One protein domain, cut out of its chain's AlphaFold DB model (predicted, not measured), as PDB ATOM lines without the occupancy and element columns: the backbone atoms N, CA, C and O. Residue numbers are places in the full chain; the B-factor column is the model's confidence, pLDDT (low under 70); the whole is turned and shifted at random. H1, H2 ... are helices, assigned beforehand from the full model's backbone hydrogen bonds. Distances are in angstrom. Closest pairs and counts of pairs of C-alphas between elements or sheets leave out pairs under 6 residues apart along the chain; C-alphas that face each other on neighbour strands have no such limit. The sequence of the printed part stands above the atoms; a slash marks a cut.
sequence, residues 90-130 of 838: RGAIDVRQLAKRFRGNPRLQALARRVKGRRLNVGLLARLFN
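This is residues 90 to 130 of the 838 residues of an uncharacterized protein of Catenaria anguillulae PL171 (UniProt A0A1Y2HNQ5). A short helical hairpin, H1 and H2 side by side, makes one side of this model, and a third helix, H3, hangs apart on the other side, with open space between. Residues 113 to 121, with no named element, bridge from the hairpin to H3 like the top of an arch, and residues 124 to 130 of H3 stick out as a free arm. The printed part has 41 residues with three named helices, H1, H2 and H3 in that order, and no named strand; the class is all helix. The whole is compact by its radius of gyration of the C-alphas, 10.1 A, and the C-alphas span 24 by 20 by 17 A along their three main axes.

The printed part begins at Arg 90, and residues 90 to 94 come before the first helix. H1 is residues 95 to 101, beginning with C-alpha 95 at (280.074, 300.856, 317.291) and measuring 9.9 A from first to last C-alpha. H2 is residues 106 to 112, 9.8 A long by the same measure, and its C-alpha 106 is at (278.946, 289.790, 309.591). H3, residues 122 to 130, is the longest helix with 9 residues, 12.8 A from first to last C-alpha, and ends with C-alpha 130 at (262.247, 302.337, 308.239).

H1 and H2 form a helical hairpin, joined by a tight link of 4 residues. They touch, with 5 pairs of C-alphas within 8 A. The closest C-alphas of the two helices are those of Val 95 and Ala 112, 5.8 A apart. Their lines stand at a shallow tilt of 34 degrees, only just short of steep, and they run opposite ways. Their centres are 9.6 A apart. H2 is joined to H3 by a short link of 9 residues, but the two helices are apart. H1 and H3 are apart too, and H3 touches no helix. In H1, H2 and H3 every backbone O i to N i+4 pair is within hydrogen-bond range.

The two C-alphas farthest apart are those of Gly 91 and Gly 104, at 25.5 A, while the first and last printed C-alphas, Arg 90 and Asn 130, are 20.9 A apart. The printed part has no cut, and no link between its helices is long. Residues 101 to 106 stand free, as do residues 124 to 130, which belong to H3. The mean pLDDT of the printed part is 70.8, and that of H3 is 60. Confidence is low, under 70, at 14 residues: residues 90 to 91, residue 107, residues 116 to 117 and residues 122 to 130.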
ATOM      1  N   ARG A  90     270.447 307.117 326.461       62.97
ATOM      2  CA  ARG A  90     271.877 307.221 326.089       62.97
ATOM      3  C   ARG A  90     272.023 307.682 324.635       62.97
ATOM      4  O   ARG A  90     271.891 306.889 323.705       62.97
ATOM      5  N   GLY A  91     272.291 308.978 324.435       60.69
ATOM      6  CA  GLY A  91     272.235 309.657 323.125       60.69
ATOM      7  C   GLY A  91     273.179 309.122 322.030       60.69
ATOM      8  O   GLY A  91     272.954 309.366 320.841       60.69
ATOM      9  N   ALA A  92     274.203 308.353 322.403       75.50
ATOM     10  CA  ALA A  92     275.167 307.749 321.493       75.50
ATOM     11  C   ALA A  92     275.583 306.345 321.954       75.50
ATOM     12  O   ALA A  92     275.768 306.104 323.145       75.50
ATOM     13  N   ILE A  93     275.804 305.437 320.997       78.56
ATOM     14  CA  ILE A  93     276.395 304.113 321.245       78.56
ATOM     15  C   ILE A  93     277.696 303.983 320.442       78.56
ATOM     16  O   ILE A  93     277.744 304.328 319.255       78.56
ATOM     17  N   ASP A  94     278.751 303.465 321.078       82.94
ATOM     18  CA  ASP A  94     279.988 303.094 320.390       82.94
ATOM     19  C   ASP A  94     279.803 301.816 319.554       82.94
ATOM     20  O   ASP A  94     279.390 300.749 320.023       82.94
ATOM     21  N   VAL A  95     280.164 301.929 318.279       77.06
ATOM     22  CA  VAL A  95     280.074 300.856 317.291       77.06
ATOM     23  C   VAL A  95     281.103 299.750 317.567       77.06
ATOM     24  O   VAL A  95     280.840 298.596 317.217       77.06
ATOM     25  N   ARG A  96     282.241 300.044 318.221       73.69
ATOM     26  CA  ARG A  96     283.229 299.017 318.608       73.69
ATOM     27  C   ARG A  96     282.682 298.123 319.724       73.69
ATOM     28  O   ARG A  96     282.745 296.903 319.578       73.69
ATOM     29  N   GLN A  97     282.076 298.680 320.777       77.44
ATOM     30  CA  GLN A  97     281.381 297.888 321.806       77.44
ATOM     31  C   GLN A  97     280.224 297.057 321.223       77.44
ATOM     32  O   GLN A  97     280.119 295.860 321.512       77.44
ATOM     33  N   LEU A  98     279.403 297.638 320.336       75.75
ATOM     34  CA  LEU A  98     278.327 296.904 319.656       75.75
ATOM     35  C   LEU A  98     278.876 295.730 318.818       75.75
ATOM     36  O   LEU A  98     278.328 294.628 318.850       75.75
ATOM     37  N   ALA A  99     279.988 295.932 318.104       74.69
ATOM     38  CA  ALA A  99     280.651 294.879 317.338       74.69
ATOM     39  C   ALA A  99     281.284 293.796 318.233       74.69
ATOM     40  O   ALA A  99     281.180 292.613 317.903       74.69
ATOM     41  N   LYS A 100     281.875 294.170 319.382       79.62
ATOM     42  CA  LYS A 100     282.402 293.221 320.383       79.62
ATOM     43  C   LYS A 100     281.298 292.314 320.947       79.62
ATOM     44  O   LYS A 100     281.554 291.122 321.096       79.62
ATOM     45  N   ARG A 101     280.086 292.835 321.204       77.44
ATOM     46  CA  ARG A 101     278.938 292.041 321.706       77.44
ATOM     47  C   ARG A 101     278.257 291.165 320.642       77.44
ATOM     48  O   ARG A 101     277.668 290.152 320.996       77.44
ATOM     49  N   PHE A 102     278.361 291.490 319.350       76.44
ATOM     50  CA  PHE A 102     277.711 290.735 318.262       76.44
ATOM     51  C   PHE A 102     278.703 290.091 317.274       76.44
ATOM     52  O   PHE A 102     278.518 290.173 316.053       76.44
ATOM     53  N   ARG A 103     279.735 289.396 317.788       72.94
ATOM     54  CA  ARG A 103     280.780 288.731 316.973       72.94
ATOM     55  C   ARG A 103     280.210 287.848 315.850       72.94
ATOM     56  O   ARG A 103     280.753 287.867 314.751       72.94
ATOM     57  N   GLY A 104     279.085 287.161 316.067       80.56
ATOM     58  CA  GLY A 104     278.454 286.279 315.072       80.56
ATOM     59  C   GLY A 104     277.738 286.951 313.885       80.56
ATOM     60  O   GLY A 104     277.247 286.243 313.009       80.56
ATOM     61  N   ASN A 105     277.629 288.289 313.814       84.00
ATOM     62  CA  ASN A 105     276.855 288.963 312.758       84.00
ATOM     63  C   ASN A 105     277.741 289.733 311.748       84.00
ATOM     64  O   ASN A 105     278.090 290.895 311.990       84.00
ATOM     65  N   PRO A 106     278.035 289.169 310.556       74.00
ATOM     66  CA  PRO A 106     278.946 289.790 309.591       74.00
ATOM     67  C   PRO A 106     278.424 291.114 309.010       74.00
ATOM     68  O   PRO A 106     279.211 291.917 308.512       74.00
ATOM     69  N   ARG A 107     277.114 291.399 309.091       69.06
ATOM     70  CA  ARG A 107     276.558 292.692 308.648       69.06
ATOM     71  C   ARG A 107     276.841 293.818 309.641       69.06
ATOM     72  O   ARG A 107     277.062 294.943 309.202       69.06
ATOM     73  N   LEU A 108     276.868 293.522 310.943       73.19
ATOM     74  CA  LEU A 108     277.267 294.493 311.967       73.19
ATOM     75  C   LEU A 108     278.784 294.712 311.943       73.19
ATOM     76  O   LEU A 108     279.217 295.861 311.952       73.19
ATOM     77  N   GLN A 109     279.585 293.654 311.766       75.00
ATOM     78  CA  GLN A 109     281.030 293.804 311.534       75.00
ATOM     79  C   GLN A 109     281.335 294.669 310.294       75.00
ATOM     80  O   GLN A 109     282.169 295.571 310.354       75.00
ATOM     81  N   ALA A 110     280.638 294.444 309.174       74.44
ATOM     82  CA  ALA A 110     280.810 295.241 307.956       74.44
ATOM     83  C   ALA A 110     280.339 296.703 308.102       74.44
ATOM     84  O   ALA A 110     280.826 297.568 307.372       74.44
ATOM     85  N   LEU A 111     279.420 296.991 309.032       70.62
ATOM     86  CA  LEU A 111     279.048 298.359 309.401       70.62
ATOM     87  C   LEU A 111     280.152 299.007 310.251       70.62
ATOM     88  O   LEU A 111     280.614 300.094 309.916       70.62
ATOM     89  N   ALA A 112     280.640 298.308 311.281       76.38
ATOM     90  CA  ALA A 112     281.708 298.779 312.167       76.38
ATOM     91  C   ALA A 112     283.018 299.079 311.416       76.38
ATOM     92  O   ALA A 112     283.647 300.103 311.657       76.38
ATOM     93  N   ARG A 113     283.390 298.250 310.429       75.75
ATOM     94  CA  ARG A 113     284.556 298.502 309.556       75.75
ATOM     95  C   ARG A 113     284.395 299.723 308.636       75.75
ATOM     96  O   ARG A 113     285.392 300.223 308.128       75.75
ATOM     97  N   ARG A 114     283.163 300.193 308.393       74.44
ATOM     98  CA  ARG A 114     282.872 301.392 307.578       74.44
ATOM     99  C   ARG A 114     282.732 302.658 308.418       74.44
ATOM    100  O   ARG A 114     283.088 303.731 307.948       74.44
ATOM    101  N   VAL A 115     282.234 302.538 309.645       77.50
ATOM    102  CA  VAL A 115     282.118 303.644 310.602       77.50
ATOM    103  C   VAL A 115     283.359 303.642 311.500       77.50
ATOM    104  O   VAL A 115     283.301 303.257 312.666       77.50
ATOM    105  N   LYS A 116     284.513 304.040 310.941       56.75
ATOM    106  CA  LYS A 116     285.758 304.211 311.712       56.75
ATOM    107  C   LYS A 116     285.527 305.239 312.835       56.75
ATOM    108  O   LYS A 116     285.347 306.418 312.555       56.75
ATOM    109  N   GLY A 117     285.514 304.783 314.088       60.12
ATOM    110  CA  GLY A 117     285.585 305.610 315.307       60.12
ATOM    111  C   GLY A 117     284.361 306.466 315.672       60.12
ATOM    112  O   GLY A 117     284.261 306.899 316.814       60.12
ATOM    113  N   ARG A 118     283.416 306.716 314.759       70.62
ATOM    114  CA  ARG A 118     282.297 307.639 315.024       70.62
ATOM    115  C   ARG A 118     281.172 306.983 315.835       70.62
ATOM    116  O   ARG A 118     280.578 305.999 315.394       70.62
ATOM    117  N   ARG A 119     280.845 307.587 316.985       74.25
ATOM    118  CA  ARG A 119     279.623 307.329 317.771       74.25
ATOM    119  C   ARG A 119     278.385 307.436 316.864       74.25
ATOM    120  O   ARG A 119     278.284 308.376 316.076       74.25
ATOM    121  N   LEU A 120     277.440 306.494 316.957       73.69
ATOM    122  CA  LEU A 120     276.205 306.522 316.155       73.69
ATOM    123  C   LEU A 120     274.995 306.935 316.999       73.69
ATOM    124  O   LEU A 120     274.678 306.293 318.001       73.69
ATOM    125  N   ASN A 121     274.275 307.962 316.536       78.06
ATOM    126  CA  ASN A 121     272.975 308.348 317.081       78.06
ATOM    127  C   ASN A 121     271.914 307.293 316.707       78.06
ATOM    128  O   ASN A 121     271.675 307.000 315.527       78.06
ATOM    129  N   VAL A 122     271.267 306.723 317.726       69.25
ATOM    130  CA  VAL A 122     270.334 305.589 317.602       69.25
ATOM    131  C   VAL A 122     269.086 305.950 316.781       69.25
ATOM    132  O   VAL A 122     268.618 305.143 315.971       69.25
ATOM    133  N   GLY A 123     268.582 307.183 316.909       69.25
ATOM    134  CA  GLY A 123     267.396 307.656 316.189       69.25
ATOM    135  C   GLY A 123     267.600 307.729 314.673       69.25
ATOM    136  O   GLY A 123     266.704 307.383 313.895       69.25
ATOM    137  N   LEU A 124     268.805 308.098 314.226       64.62
ATOM    138  CA  LEU A 124     269.142 308.169 312.800       64.62
ATOM    139  C   LEU A 124     269.255 306.763 312.177       64.62
ATOM    140  O   LEU A 124     268.806 306.537 311.049       64.62
ATOM    141  N   LEU A 125     269.750 305.788 312.950       63.12
ATOM    142  CA  LEU A 125     269.779 304.368 312.583       63.12
ATOM    143  C   LEU A 125     268.364 303.788 312.393       63.12
ATOM    144  O   LEU A 125     268.098 303.127 311.383       63.12
ATOM    145  N   ALA A 126     267.434 304.092 313.306       55.53
ATOM    146  CA  ALA A 126     266.032 303.677 313.202       55.53
ATOM    147  C   ALA A 126     265.337 304.270 311.958       55.53
ATOM    148  O   ALA A 126     264.714 303.542 311.174       55.53
ATOM    149  N   ARG A 127     265.511 305.580 311.712       59.03
ATOM    150  CA  ARG A 127     264.959 306.276 310.531       59.03
ATOM    151  C   ARG A 127     265.476 305.680 309.210       59.03
ATOM    152  O   ARG A 127     264.694 305.515 308.269       59.03
ATOM    153  N   LEU A 128     266.753 305.286 309.136       54.53
ATOM    154  CA  LEU A 128     267.351 304.657 307.945       54.53
ATOM    155  C   LEU A 128     266.790 303.259 307.630       54.53
ATOM    156  O   LEU A 128     266.603 302.932 306.452       54.53
ATOM    157  N   PHE A 129     266.499 302.437 308.643       53.34
ATOM    158  CA  PHE A 129     265.897 301.116 308.420       53.34
ATOM    159  C   PHE A 129     264.416 301.204 308.028       53.34
ATOM    160  O   PHE A 129     263.993 300.480 307.123       53.34
ATOM    161  N   ASN A 130     263.651 302.136 308.609       50.47
ATOM    162  CA  ASN A 130     262.247 302.337 308.239       50.47
ATOM    163  C   ASN A 130     262.087 302.926 306.825       50.47
ATOM    164  O   ASN A 130     261.315 302.380 306.031       50.47
TER     165      ASN A 130